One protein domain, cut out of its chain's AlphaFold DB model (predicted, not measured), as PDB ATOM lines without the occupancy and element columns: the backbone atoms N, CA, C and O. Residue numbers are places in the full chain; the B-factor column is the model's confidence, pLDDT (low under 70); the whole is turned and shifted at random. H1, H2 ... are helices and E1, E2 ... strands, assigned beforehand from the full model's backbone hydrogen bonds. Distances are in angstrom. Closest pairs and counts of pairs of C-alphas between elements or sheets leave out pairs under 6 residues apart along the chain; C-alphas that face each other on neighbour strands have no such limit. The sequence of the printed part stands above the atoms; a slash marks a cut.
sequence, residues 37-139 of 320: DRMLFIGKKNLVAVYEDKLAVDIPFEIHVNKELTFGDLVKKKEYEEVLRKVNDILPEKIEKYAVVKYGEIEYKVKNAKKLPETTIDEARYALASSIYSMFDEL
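Overview. This is residues 37 to 139 of the 320 residues of the protein "LytR_C domain-containing protein" of Fusobacterium necrophorum BFTR-2 (UniProt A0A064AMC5). A twisted sheet of five strands has two helices, H2 and H3, over one of its faces, while the small hairpin E6 and E7 carries on past edge strand E5. H3 folds back from that hairpin along E5 and E3, and H1 pairs with H2 as a helical hairpin near one end of the strands. The 103 printed residues hold, in chain order, E1 E2 E3 H1 H2 E4 E5 E6 E7 H3, and the class is mixed. The mixed sheet has the order E4 E1 E2 E3 E5, and E6 and E7 make a second, antiparallel sheet. The whole is compact, with a radius of gyration of the C-alphas of 12.8 A and spans of 36 by 32 by 21 A.

Arrangement. E1 (residues 38 to 42), E2 (46 to 51) and E3 (55 to 60) form a meander, each strand the antiparallel neighbour of the one before. N 39 and O 50 are 2.9 A apart, and N 49 and O 57 are 2.9 A apart, within hydrogen-bond range. H1 (71 to 76) only grazes the sheet, with residues 71 to 75. H2 (80 to 90) touches H1, opposite ways at a shallow tilt of 1 degree; their closest C-alphas, of Leu 74 and Val 83, are 6.2 A apart. H2 is on the sheet at a height of 9.3 A, over E1 and only just over E2, where 3 of its C-alphas fall. E4 (97 to 100) is parallel to E1, with N 42 and O 99 2.8 A apart. E3, H1, H2 and E4 make a split strand-helix-strand unit, two strands running the same way with helices between them in the chain and E1 and E2 between them in the sheet; its crossover is right-handed. E5 (112 to 115) is parallel to E3, with N 58 and O 114 2.8 A apart, and runs on into E6 (118 to 121) at 10 degrees. E6 forms a hairpin with E7 (124 to 127), with N 119 and O 126 2.9 A apart. H3 (129 to 139) is on the same face as H2, at a height of 10.5 A, over E3 and E5 and along the strands, at 13 degrees to E3 on the local plane. In H1, H2 and H3 every O i to N i+4 pair is within hydrogen-bond range.

Along the chain. E1 begins at C-alpha 38 (102.384, 165.308, 138.892). E2 and E3 each span 16.3 A, H2 15.6 A and H3 15.3 A, ending at C-alpha 139 (100.472, 173.264, 126.959).

Size, cuts and confidence. The C-alphas farthest apart, of Asp 37 and Asp 122, are 36.7 A apart. The printed part has no cut, and the link from E4 to E5 is long. Residues 102 to 108 and residue 130 have pLDDT under 70.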
ATOM      1  N   ASP A  37      97.739 163.855 139.055       74.00
ATOM      2  CA  ASP A  37      99.085 163.448 139.452       74.00
ATOM      3  C   ASP A  37     100.174 164.195 138.670       74.00
ATOM      4  O   ASP A  37     100.226 164.180 137.440       74.00
ATOM      5  N   ARG A  38     101.115 164.785 139.412       89.19
ATOM      6  CA  ARG A  38     102.384 165.308 138.892       89.19
ATOM      7  C   ARG A  38     103.510 164.395 139.355       89.19
ATOM      8  O   ARG A  38     103.665 164.175 140.559       89.19
ATOM      9  N   MET A  39     104.303 163.861 138.429       90.06
ATOM     10  CA  MET A  39     105.346 162.892 138.765       90.06
ATOM     11  C   MET A  39     106.602 163.046 137.916       90.06
ATOM     12  O   MET A  39     106.541 163.232 136.704       90.06
ATOM     13  N   LEU A  40     107.757 162.908 138.566       93.00
ATOM     14  CA  LEU A  40     109.052 162.859 137.914       93.00
ATOM     15  C   LEU A  40     109.483 161.408 137.719       93.00
ATOM     16  O   LEU A  40     109.715 160.668 138.672       93.00
ATOM     17  N   PHE A  41     109.669 161.005 136.477       91.06
ATOM     18  CA  PHE A  41     110.259 159.725 136.148       91.06
ATOM     19  C   PHE A  41     111.758 159.856 135.932       91.06
ATOM     20  O   PHE A  41     112.221 160.657 135.125       91.06
ATOM     21  N   ILE A  42     112.521 159.020 136.624       91.88
ATOM     22  CA  ILE A  42     113.968 158.926 136.476       91.88
ATOM     23  C   ILE A  42     114.255 157.710 135.597       91.88
ATOM     24  O   ILE A  42     114.208 156.564 136.059       91.88
ATOM     25  N   GLY A  43     114.467 157.972 134.305       87.06
ATOM     26  CA  GLY A  43     114.714 156.965 133.280       87.06
ATOM     27  C   GLY A  43     116.185 156.558 133.172       87.06
ATOM     28  O   GLY A  43     117.023 156.898 134.004       87.06
ATOM     29  N   LYS A  44     116.516 155.807 132.113       84.00
ATOM     30  CA  LYS A  44     117.900 155.364 131.842       84.00
ATOM     31  C   LYS A  44     118.741 156.387 131.080       84.00
ATOM     32  O   LYS A  44     119.963 156.321 131.154       84.00
ATOM     33  N   LYS A  45     118.098 157.258 130.298       86.50
ATOM     34  CA  LYS A  45     118.765 158.210 129.390       86.50
ATOM     35  C   LYS A  45     118.405 159.670 129.679       86.50
ATOM     36  O   LYS A  45     119.111 160.564 129.233       86.50
ATOM     37  N   ASN A  46     117.307 159.893 130.387       91.44
ATOM     38  CA  ASN A  46     116.681 161.185 130.610       91.44
ATOM     39  C   ASN A  46     115.774 161.120 131.846       91.44
ATOM     40  O   ASN A  46     115.450 160.037 132.353       91.44
ATOM     41  N   LEU A  47     115.368 162.290 132.328       94.31
ATOM     42  CA  LEU A  47     114.249 162.431 133.252       94.31
ATOM     43  C   LEU A  47     112.999 162.790 132.449       94.31
ATOM     44  O   LEU A  47     113.095 163.449 131.418       94.31
ATOM     45  N   VAL A  48     111.824 162.410 132.938       93.31
ATOM     46  CA  VAL A  48     110.554 162.856 132.362       93.31
ATOM     47  C   VAL A  48     109.673 163.421 133.460       93.31
ATOM     48  O   VAL A  48     109.220 162.692 134.337       93.31
ATOM     49  N   ALA A  49     109.420 164.719 133.408       93.69
ATOM     50  CA  ALA A  49     108.465 165.393 134.273       93.69
ATOM     51  C   ALA A  49     107.070 165.321 133.643       93.69
ATOM     52  O   ALA A  49     106.853 165.887 132.575       93.69
ATOM     53  N   VAL A  50     106.134 164.620 134.277       90.75
ATOM     54  CA  VAL A  50     104.763 164.463 133.779       90.75
ATOM     55  C   VAL A  50     103.785 165.225 134.661       90.75
ATOM     56  O   VAL A  50     103.807 165.097 135.884       90.75
ATOM     57  N   TYR A  51     102.925 166.000 134.010       89.44
ATOM     58  CA  TYR A  51     101.895 166.834 134.603       89.44
ATOM     59  C   TYR A  51     100.527 166.379 134.110       89.44
ATOM     60  O   TYR A  51     100.086 166.781 133.026       89.44
ATOM     61  N   GLU A  52      99.860 165.564 134.930       85.69
ATOM     62  CA  GLU A  52      98.501 165.075 134.681       85.69
ATOM     63  C   GLU A  52      98.413 164.373 133.308       85.69
ATOM     64  O   GLU A  52      99.367 163.733 132.855       85.69
ATOM     65  N   ASP A  53      97.282 164.518 132.615       83.75
ATOM     66  CA  ASP A  53      97.083 164.071 131.235       83.75
ATOM     67  C   ASP A  53      97.540 165.114 130.189       83.75
ATOM     68  O   ASP A  53      97.345 164.927 128.985       83.75
ATOM     69  N   LYS A  54      98.138 166.233 130.620       86.31
ATOM     70  CA  LYS A  54      98.339 167.427 129.782       86.31
ATOM     71  C   LYS A  54      99.714 167.487 129.135       86.31
ATOM     72  O   LYS A  54      99.799 167.605 127.910       86.31
ATOM     73  N   LEU A  55     100.778 167.413 129.937       90.19
ATOM     74  CA  LEU A  55     102.140 167.706 129.487       90.19
ATOM     75  C   LEU A  55     103.162 166.727 130.072       90.19
ATOM     76  O   LEU A  55     103.232 166.538 131.282       90.19
ATOM     77  N   ALA A  56     104.022 166.176 129.218       91.81
ATOM     78  CA  ALA A  56     105.274 165.540 129.613       91.81
ATOM     79  C   ALA A  56     106.475 166.326 129.078       91.81
ATOM     80  O   ALA A  56     106.527 166.658 127.891       91.81
ATOM     81  N   VAL A  57     107.451 166.578 129.948       94.50
ATOM     82  CA  VAL A  57     108.696 167.283 129.642       94.50
ATOM     83  C   VAL A  57     109.870 166.321 129.775       94.50
ATOM     84  O   VAL A  57     110.190 165.859 130.868       94.50
ATOM     85  N   ASP A  58     110.511 166.031 128.649       94.25
ATOM     86  CA  ASP A  58     111.728 165.226 128.559       94.25
ATOM     87  C   ASP A  58     112.957 166.094 128.871       94.25
ATOM     88  O   ASP A  58     113.259 167.038 128.139       94.25
ATOM     89  N   ILE A  59     113.649 165.787 129.968       95.94
ATOM     90  CA  ILE A  59     114.815 166.514 130.478       95.94
ATOM     91  C   ILE A  59     116.073 165.663 130.246       95.94
ATOM     92  O   ILE A  59     116.268 164.648 130.930       95.94
ATOM     93  N   PRO A  60     116.961 166.074 129.325       95.06
ATOM     94  CA  PRO A  60     118.217 165.376 129.078       95.06
ATOM     95  C   PRO A  60     119.138 165.384 130.302       95.06
ATOM     96  O   PRO A  60     119.191 166.349 131.067       95.06
ATOM     97  N   PHE A  61     119.919 164.319 130.469       96.06
ATOM     98  CA  PHE A  61     120.870 164.208 131.575       96.06
ATOM     99  C   PHE A  61     122.037 165.182 131.481       96.06
ATOM    100  O   PHE A  61     122.632 165.483 132.507       96.06
ATOM    101  N   GLU A  62     122.349 165.683 130.289       95.75
ATOM    102  CA  GLU A  62     123.447 166.619 130.042       95.75
ATOM    103  C   GLU A  62     123.118 168.058 130.471       95.75
ATOM    104  O   GLU A  62     123.988 168.931 130.414       95.75
ATOM    105  N   ILE A  63     121.876 168.324 130.891       95.25
ATOM    106  CA  ILE A  63     121.492 169.630 131.424       95.25
ATOM    107  C   ILE A  63     122.190 169.860 132.765       95.25
ATOM    108  O   ILE A  63     122.087 169.059 133.700       95.25
ATOM    109  N   HIS A  64     122.881 170.989 132.847       92.69
ATOM    110  CA  HIS A  64     123.589 171.448 134.026       92.69
ATOM    111  C   HIS A  64     122.615 172.002 135.068       92.69
ATOM    112  O   HIS A  64     121.770 172.848 134.769       92.69
ATOM    113  N   VAL A  65     122.769 171.543 136.312       90.94
ATOM    114  CA  VAL A  65     122.064 172.091 137.485       90.94
ATOM    115  C   VAL A  65     122.866 173.208 138.157       90.94
ATOM    116  O   VAL A  65     122.321 173.998 138.926       90.94
ATOM    117  N   ASN A  66     124.172 173.259 137.889       83.62
ATOM    118  CA  ASN A  66     125.108 174.321 138.250       83.62
ATOM    119  C   ASN A  66     126.356 174.210 137.345       83.62
ATOM    120  O   ASN A  66     126.367 173.414 136.413       83.62
ATOM    121  N   LYS A  67     127.416 174.981 137.617       80.19
ATOM    122  CA  LYS A  67     128.636 175.002 136.785       80.19
ATOM    123  C   LYS A  67     129.404 173.674 136.710       80.19
ATOM    124  O   LYS A  67     130.242 173.531 135.831       80.19
ATOM    125  N   GLU A  68     129.175 172.746 137.635       86.31
ATOM    126  CA  GLU A  68     130.003 171.544 137.811       86.31
ATOM    127  C   GLU A  68     129.219 170.236 137.660       86.31
ATOM    128  O   GLU A  68     129.813 169.187 137.430       86.31
ATOM    129  N   LEU A  69     127.897 170.278 137.836       92.44
ATOM    130  CA  LEU A  69     127.048 169.097 137.925       92.44
ATOM    131  C   LEU A  69     125.926 169.138 136.898       92.44
ATOM    132  O   LEU A  69     125.251 170.156 136.716       92.44
ATOM    133  N   THR A  70     125.658 167.972 136.321       96.31
ATOM    134  CA  THR A  70     124.495 167.711 135.474       96.31
ATOM    135  C   THR A  70     123.442 166.878 136.204       96.31
ATOM    136  O   THR A  70     123.729 166.228 137.216       96.31
ATOM    137  N   PHE A  71     122.214 166.834 135.679       95.88
ATOM    138  CA  PHE A  71     121.205 165.891 136.179       95.88
ATOM    139  C   PHE A  71     121.687 164.437 136.092       95.88
ATOM    140  O   PHE A  71     121.430 163.647 137.001       95.88
ATOM    141  N   GLY A  72     122.435 164.089 135.041       95.56
ATOM    142  CA  GLY A  72     123.037 162.768 134.887       95.56
ATOM    143  C   GLY A  72     123.977 162.399 136.034       95.56
ATOM    144  O   GLY A  72     123.980 161.249 136.477       95.56
ATOM    145  N   ASP A  73     124.743 163.357 136.558       95.94
ATOM    146  CA  ASP A  73     125.663 163.116 137.674       95.94
ATOM    147  C   ASP A  73     124.914 162.849 138.981       95.94
ATOM    148  O   ASP A  73     125.261 161.911 139.705       95.94
ATOM    149  N   LEU A  74     123.844 163.602 139.246       94.62
ATOM    150  CA  LEU A  74     122.968 163.377 140.400       94.62
ATOM    151  C   LEU A  74     122.292 161.996 140.336       94.62
ATOM    152  O   LEU A  74     122.264 161.254 141.322       94.62
ATOM    153  N   VAL A  75     121.814 161.599 139.151       94.06
ATOM    154  CA  VAL A  75     121.201 160.279 138.926       94.06
ATOM    155  C   VAL A  75     122.213 159.147 139.131       94.06
ATOM    156  O   VAL A  75     121.884 158.148 139.776       94.06
ATOM    157  N   LYS A  76     123.455 159.293 138.643       93.56
ATOM    158  CA  LYS A  76     124.535 158.305 138.847       93.56
ATOM    159  C   LYS A  76     124.888 158.132 140.324       93.56
ATOM    160  O   LYS A  76     125.119 157.004 140.761       93.56
ATOM    161  N   LYS A  77     124.887 159.227 141.092       93.56
ATOM    162  CA  LYS A  77     125.089 159.221 142.552       93.56
ATOM    163  C   LYS A  77     123.881 158.691 143.333       93.56
ATOM    164  O   LYS A  77     123.998 158.454 144.531       93.56
ATOM    165  N   LYS A  78     122.753 158.434 142.657       91.19
ATOM    166  CA  LYS A  78     121.471 158.001 143.243       91.19
ATOM    167  C   LYS A  78     120.874 159.026 144.217       91.19
ATOM    168  O   LYS A  78     120.125 158.659 145.119       91.19
ATOM    169  N   GLU A  79     121.170 160.308 144.013       92.38
ATOM    170  CA  GLU A  79     120.653 161.424 144.814       92.38
ATOM    171  C   GLU A  79     119.268 161.858 144.296       92.38
ATOM    172  O   GLU A  79     119.070 162.977 143.835       92.38
ATOM    173  N   TYR A  80     118.289 160.949 144.297       92.50
ATOM    174  CA  TYR A  80     117.014 161.159 143.591       92.50
ATOM    175  C   TYR A  80     116.132 162.272 144.175       92.50
ATOM    176  O   TYR A  80     115.464 162.974 143.418       92.50
ATOM    177  N   GLU A  81     116.177 162.490 145.491       91.81
ATOM    178  CA  GLU A  81     115.523 163.647 146.124       91.81
ATOM    179  C   GLU A  81     116.123 164.968 145.627       91.81
ATOM    180  O   GLU A  81     115.409 165.931 145.349       91.81
ATOM    181  N   GLU A  82     117.446 165.002 145.455       92.56
ATOM    182  CA  GLU A  82     118.146 166.171 144.930       92.56
ATOM    183  C   GLU A  82     117.804 166.400 143.458       92.56
ATOM    184  O   GLU A  82     117.585 167.539 143.050       92.56
ATOM    185  N   VAL A  83     117.681 165.326 142.672       95.75
ATOM    186  CA  VAL A  83     117.192 165.398 141.289       95.75
ATOM    187  C   VAL A  83     115.809 166.048 141.247       95.75
ATOM    188  O   VAL A  83     115.622 167.006 140.501       95.75
ATOM    189  N   LEU A  84     114.856 165.583 142.065       94.62
ATOM    190  CA  LEU A  84     113.515 166.169 142.125       94.62
ATOM    191  C   LEU A  84     113.562 167.647 142.529       94.62
ATOM    192  O   LEU A  84     112.923 168.484 141.888       94.62
ATOM    193  N   ARG A  85     114.355 167.987 143.552       93.94
ATOM    194  CA  ARG A  85     114.546 169.373 143.994       93.94
ATOM    195  C   ARG A  85     115.062 170.256 142.858       93.94
ATOM    196  O   ARG A  85     114.485 171.307 142.601       93.94
ATOM    197  N   LYS A  86     116.089 169.806 142.136       93.75
ATOM    198  CA  LYS A  86     116.683 170.543 141.012       93.75
ATOM    199  C   LYS A  86     115.774 170.647 139.797       93.75
ATOM    200  O   LYS A  86     115.773 171.685 139.147       93.75
ATOM    201  N   VAL A  87     114.956 169.635 139.519       94.56
ATOM    202  CA  VAL A  87     113.902 169.741 138.499       94.56
ATOM    203  C   VAL A  87     112.880 170.807 138.903       94.56
ATOM    204  O   VAL A  87     112.512 171.653 138.094       94.56
ATOM    205  N   ASN A  88     112.475 170.834 140.170       92.12
ATOM    206  CA  ASN A  88     111.565 171.854 140.682       92.12
ATOM    207  C   ASN A  88     112.173 173.265 140.707       92.12
ATOM    208  O   ASN A  88     111.415 174.231 140.708       92.12
ATOM    209  N   ASP A  89     113.498 173.418 140.743       87.31
ATOM    210  CA  ASP A  89     114.156 174.728 140.625       87.31
ATOM    211  C   ASP A  89     114.012 175.313 139.207       87.31
ATOM    212  O   ASP A  89     113.993 176.533 139.051       87.31
ATOM    213  N   ILE A  90     113.894 174.458 138.182       88.69
ATOM    214  CA  ILE A  90     113.831 174.877 136.771       88.69
ATOM    215  C   ILE A  90     112.416 174.863 136.183       88.69
ATOM    216  O   ILE A  90     112.148 175.612 135.244       88.69
ATOM    217  N   LEU A  91     111.516 174.015 136.694       91.75
ATOM    218  CA  LEU A  91     110.155 173.897 136.175       91.75
ATOM    219  C   LEU A  91     109.179 174.832 136.922       91.75
ATOM    220  O   LEU A  91     109.211 174.886 138.154       91.75
ATOM    221  N   PRO A  92     108.275 175.529 136.204       85.75
ATOM    222  CA  PRO A  92     107.301 176.456 136.791       85.75
ATOM    223  C   PRO A  92     106.322 175.799 137.762       85.75
ATOM    224  O   PRO A  92     105.851 176.429 138.706       85.75
ATOM    225  N   GLU A  93     105.996 174.533 137.515       88.88
ATOM    226  CA  GLU A  93     105.014 173.773 138.275       88.88
ATOM    227  C   GLU A  93     105.720 172.689 139.077       88.88
ATOM    228  O   GLU A  93     106.437 171.849 138.528       88.88
ATOM    229  N   LYS A  94     105.511 172.707 140.394       89.50
ATOM    230  CA  LYS A  94     106.178 171.774 141.301       89.50
ATOM    231  C   LYS A  94     105.640 170.357 141.125       89.50
ATOM    232  O   LYS A  94     104.439 170.149 140.944       89.50
ATOM    233  N   ILE A  95     106.559 169.404 141.220       90.25
ATOM    234  CA  ILE A  95     106.332 167.965 141.250       90.25
ATOM    235  C   ILE A  95     106.683 167.465 142.649       90.25
ATOM    236  O   ILE A  95     107.748 167.782 143.175       90.25
ATOM    237  N   GLU A  96     105.809 166.665 143.248       82.81
ATOM    238  CA  GLU A  96     105.990 166.201 144.631       82.81
ATOM    239  C   GLU A  96     106.505 164.763 144.725       82.81
ATOM    240  O   GLU A  96     107.030 164.355 145.757       82.81
ATOM    241  N   LYS A  97     106.350 163.977 143.656       87.19
ATOM    242  CA  LYS A  97     106.642 162.541 143.647       87.19
ATOM    243  C   LYS A  97     107.626 162.201 142.536       87.19
ATOM    244  O   LYS A  97     107.576 162.790 141.456       87.19
ATOM    245  N   TYR A  98     108.471 161.199 142.767       89.38
ATOM    246  CA  TYR A  98     109.313 160.617 141.726       89.38
ATOM    247  C   TYR A  98     109.242 159.090 141.703       89.38
ATOM    248  O   TYR A  98     108.958 158.442 142.711       89.38
ATOM    249  N   ALA A  99     109.541 158.512 140.542       86.81
ATOM    250  CA  ALA A  99     109.652 157.075 140.336       86.81
ATOM    251  C   ALA A  99     110.911 156.745 139.524       86.81
ATOM    252  O   ALA A  99     111.175 157.348 138.485       86.81
ATOM    253  N   VAL A 100     111.687 155.757 139.980       86.44
ATOM    254  CA  VAL A 100     112.895 155.282 139.282       86.44
ATOM    255  C   VAL A 100     112.556 154.060 138.444       86.44
ATOM    256  O   VAL A 100     112.130 153.032 138.977       86.44
ATOM    257  N   VAL A 101     112.797 154.135 137.137       81.12
ATOM    258  CA  VAL A 101     112.379 153.079 136.210       81.12
ATOM    259  C   VAL A 101     113.510 152.098 135.949       81.12
ATOM    260  O   VAL A 101     114.507 152.390 135.290       81.12
ATOM    261  N   LYS A 102     113.348 150.897 136.512       65.94
ATOM    262  CA  LYS A 102     114.363 149.834 136.488       65.94
ATOM    263  C   LYS A 102     114.323 149.012 135.189       65.94
ATOM    264  O   LYS A 102     115.378 148.604 134.696       65.94
ATOM    265  N   TYR A 103     113.139 148.815 134.599       54.78
ATOM    266  CA  TYR A 103     112.922 147.971 133.416       54.78
ATOM    267  C   TYR A 103     111.852 148.563 132.483       54.78
ATOM    268  O   TYR A 103     110.811 148.991 132.962       54.78
ATOM    269  N   GLY A 104     112.092 148.532 131.165       56.59
ATOM    270  CA  GLY A 104     111.159 149.008 130.126       56.59
ATOM    271  C   GLY A 104     111.178 150.519 129.853       56.59
ATOM    272  O   GLY A 104     111.866 151.275 130.539       56.59
ATOM    273  N   GLU A 105     110.453 150.927 128.809       58.97
ATOM    274  CA  GLU A 105     110.112 152.327 128.521       58.97
ATOM    275  C   GLU A 105     108.805 152.684 129.240       58.97
ATOM    276  O   GLU A 105     107.943 151.825 129.438       58.97
ATOM    277  N   ILE A 106     108.682 153.933 129.682       62.34
ATOM    278  CA  ILE A 106     107.505 154.412 130.409       62.34
ATOM    279  C   ILE A 106     106.517 154.931 129.379       62.34
ATOM    280  O   ILE A 106     106.775 155.948 128.742       62.34
ATOM    281  N   GLU A 107     105.382 154.259 129.233       61.34
ATOM    282  CA  GLU A 107     104.268 154.789 128.454       61.34
ATOM    283  C   GLU A 107     103.399 155.672 129.356       61.34
ATOM    284  O   GLU A 107     102.587 155.174 130.137       61.34
ATOM    285  N   TYR A 108     103.567 156.989 129.255       68.56
ATOM    286  CA  TYR A 108     102.658 157.976 129.844       68.56
ATOM    287  C   TYR A 108     101.732 158.528 128.754       68.56
ATOM    288  O   TYR A 108     102.182 159.010 127.713       68.56
ATOM    289  N   LYS A 109     100.416 158.442 128.976       70.44
ATOM    290  CA  LYS A 109      99.405 158.987 128.061       70.44
ATOM    291  C   LYS A 109      99.177 160.459 128.383       70.44
ATOM    292  O   LYS A 109      98.397 160.778 129.270       70.44
ATOM    293  N   VAL A 110      99.865 161.333 127.658       78.56
ATOM    294  CA  VAL A 110      99.703 162.789 127.753       78.56
ATOM    295  C   VAL A 110      99.255 163.362 126.417       78.56
ATOM    296  O   VAL A 110      99.607 162.834 125.361       78.56
ATOM    297  N   LYS A 111      98.510 164.467 126.452       81.75
ATOM    298  CA  LYS A 111      98.120 165.225 125.253       81.75
ATOM    299  C   LYS A 111      99.341 165.790 124.535       81.75
ATOM    300  O   LYS A 111      99.407 165.741 123.311       81.75
ATOM    301  N   ASN A 112     100.315 166.289 125.297       82.38
ATOM    302  CA  ASN A 112     101.518 166.919 124.770       82.38
ATOM    303  C   ASN A 112     102.778 166.308 125.386       82.38
ATOM    304  O   ASN A 112     102.917 166.246 126.603       82.38
ATOM    305  N   ALA A 113     103.738 165.922 124.546       88.31
ATOM    306  CA  ALA A 113     105.083 165.545 124.971       88.31
ATOM    307  C   ALA A 113     106.102 166.462 124.289       88.31
ATOM    308  O   ALA A 113     106.104 166.594 123.061       88.31
ATOM    309  N   LYS A 114     106.955 167.118 125.076       92.00
ATOM    310  CA  LYS A 114     107.961 168.070 124.592       92.00
ATOM    311  C   LYS A 114     109.308 167.806 125.250       92.00
ATOM    312  O   LYS A 114     109.381 167.292 126.361       92.00
ATOM    313  N   LYS A 115     110.382 168.179 124.559       92.12
ATOM    314  CA  LYS A 115     111.715 168.256 125.165       92.12
ATOM    315  C   LYS A 115     111.838 169.540 125.969       92.12
ATOM    316  O   LYS A 115     111.244 170.543 125.583       92.12
ATOM    317  N   LEU A 116     112.625 169.503 127.040       92.69
ATOM    318  CA  LEU A 116     112.970 170.676 127.827       92.69
ATOM    319  C   LEU A 116     113.663 171.706 126.921       92.69
ATOM    320  O   LEU A 116     114.693 171.388 126.323       92.69
ATOM    321  N   PRO A 117     113.128 172.932 126.820       89.12
ATOM    322  CA  PRO A 117     113.842 174.030 126.197       89.12
ATOM    323  C   PRO A 117     115.182 174.287 126.890       89.12
ATOM    324  O   PRO A 117     115.275 174.353 128.118       89.12
ATOM    325  N   GLU A 118     116.228 174.445 126.091       89.62
ATOM    326  CA  GLU A 118     117.604 174.534 126.566       89.62
ATOM    327  C   GLU A 118     118.411 175.553 125.763       89.62
ATOM    328  O   GLU A 118     118.052 175.928 124.648       89.62
ATOM    329  N   THR A 119     119.524 175.989 126.343       83.75
ATOM    330  CA  THR A 119     120.514 176.861 125.712       83.75
ATOM    331  C   THR A 119     121.923 176.353 126.003       83.75
ATOM    332  O   THR A 119     122.126 175.575 126.937       83.75
ATOM    333  N   THR A 120     122.904 176.783 125.214       88.19
ATOM    334  CA  THR A 120     124.314 176.430 125.404       88.19
ATOM    335  C   THR A 120     125.118 177.668 125.783       88.19
ATOM    336  O   THR A 120     125.109 178.657 125.056       88.19
ATOM    337  N   ILE A 121     125.825 177.600 126.912       74.44
ATOM    338  CA  ILE A 121     126.742 178.636 127.403       74.44
ATOM    339  C   ILE A 121     128.073 177.945 127.686       74.44
ATOM    340  O   ILE A 121     128.095 176.992 128.461       74.44
ATOM    341  N   ASP A 122     129.155 178.399 127.052       79.69
ATOM    342  CA  ASP A 122     130.498 177.820 127.208       79.69
ATOM    343  C   ASP A 122     130.509 176.287 127.033       79.69
ATOM    344  O   ASP A 122     131.028 175.551 127.866       79.69
ATOM    345  N   GLU A 123     129.857 175.801 125.967       83.75
ATOM    346  CA  GLU A 123     129.677 174.371 125.633       83.75
ATOM    347  C   GLU A 123     128.818 173.552 126.623       83.75
ATOM    348  O   GLU A 123     128.460 172.408 126.335       83.75
ATOM    349  N   ALA A 124     128.387 174.137 127.744       87.00
ATOM    350  CA  ALA A 124     127.481 173.519 128.708       87.00
ATOM    351  C   ALA A 124     126.007 173.815 128.379       87.00
ATOM    352  O   ALA A 124     125.636 174.935 128.024       87.00
ATOM    353  N   ARG A 125     125.140 172.800 128.505       92.06
ATOM    354  CA  ARG A 125     123.693 172.906 128.241       92.06
ATOM    355  C   ARG A 125     122.938 173.263 129.520       92.06
ATOM    356  O   ARG A 125     123.082 172.566 130.520       92.06
ATOM    357  N   TYR A 126     122.101 174.294 129.471       87.81
ATOM    358  CA  TYR A 126     121.290 174.775 130.594       87.81
ATOM    359  C   TYR A 126     119.813 174.846 130.215       87.81
ATOM    360  O   TYR A 126     119.473 175.066 129.055       87.81
ATOM    361  N   ALA A 127     118.937 174.704 131.208       87.06
ATOM    362  CA  ALA A 127     117.503 174.914 131.048       87.06
ATOM    363  C   ALA A 127     117.212 176.374 130.648       87.06
ATOM    364  O   ALA A 127     117.614 177.308 131.347       87.06
ATOM    365  N   LEU A 128     116.502 176.579 129.537       83.25
ATOM    366  CA  LEU A 128     116.092 177.907 129.090       83.25
ATOM    367  C   LEU A 128     114.770 178.267 129.768       83.25
ATOM    368  O   LEU A 128     113.693 177.978 129.249       83.25
ATOM    369  N   ALA A 129     114.872 178.865 130.958       77.31
ATOM    370  CA  ALA A 129     113.733 179.131 131.838       77.31
ATOM    371  C   ALA A 129     112.556 179.786 131.102       77.31
ATOM    372  O   ALA A 129     111.425 179.336 131.229       77.31
ATOM    373  N   SER A 130     112.819 180.806 130.296       64.44
ATOM    374  CA  SER A 130     111.786 181.606 129.647       64.44
ATOM    375  C   SER A 130     110.939 180.783 128.652       64.44
ATOM    376  O   SER A 130     109.715 180.742 128.780       64.44
ATOM    377  N   SER A 131     111.577 179.970 127.803       74.50
ATOM    378  CA  SER A 131     110.872 179.048 126.903       74.50
ATOM    379  C   SER A 131     110.193 177.894 127.644       74.50
ATOM    380  O   SER A 131     109.179 177.375 127.174       74.50
ATOM    381  N   ILE A 132     110.708 177.493 128.813       82.69
ATOM    382  CA  ILE A 132     110.011 176.546 129.695       82.69
ATOM    383  C   ILE A 132     108.705 177.176 130.194       82.69
ATOM    384  O   ILE A 132     107.665 176.534 130.099       82.69
ATOM    385  N   TYR A 133     108.723 178.424 130.671       77.44
ATOM    386  CA  TYR A 133     107.502 179.120 131.097       77.44
ATOM    387  C   TYR A 133     106.479 179.205 129.958       77.44
ATOM    388  O   TYR A 133     105.347 178.766 130.147       77.44
ATOM    389  N   SER A 134     106.881 179.645 128.759       74.44
ATOM    390  CA  SER A 134     105.974 179.717 127.603       74.44
ATOM    391  C   SER A 134     105.382 178.360 127.217       74.44
ATOM    392  O   SER A 134     104.188 178.264 126.946       74.44
ATOM    393  N   MET A 135     106.184 177.292 127.253       85.38
ATOM    394  CA  MET A 135     105.704 175.933 126.996       85.38
ATOM    395  C   MET A 135     104.645 175.491 128.020       85.38
ATOM    396  O   MET A 135     103.663 174.854 127.645       85.38
ATOM    397  N   PHE A 136     104.823 175.808 129.306       87.69
ATOM    398  CA  PHE A 136     103.831 175.490 130.340       87.69
ATOM    399  C   PHE A 136     102.558 176.324 130.203       87.69
ATOM    400  O   PHE A 136     101.464 175.807 130.421       87.69
ATOM    401  N   ASP A 137     102.686 177.591 129.823       75.06
ATOM    402  CA  ASP A 137     101.534 178.463 129.614       75.06
ATOM    403  C   ASP A 137     100.689 178.010 128.412       75.06
ATOM    404  O   ASP A 137      99.467 178.066 128.476       75.06
ATOM    405  N   GLU A 138     101.318 177.512 127.342       77.69
ATOM    406  CA  GLU A 138     100.611 177.009 126.156       77.69
ATOM    407  C   GLU A 138     100.017 175.608 126.371       77.69
ATOM    408  O   GLU A 138      98.895 175.328 125.947       77.69
ATOM    409  N   LEU A 139     100.778 174.700 126.992       83.00
ATOM    410  CA  LEU A 139     100.472 173.264 126.959       83.00
ATOM    411  C   LEU A 139      99.930 172.707 128.277       83.00
ATOM    412  O   LEU A 139      99.444 171.573 128.289       83.00
TER     413      LEU A 139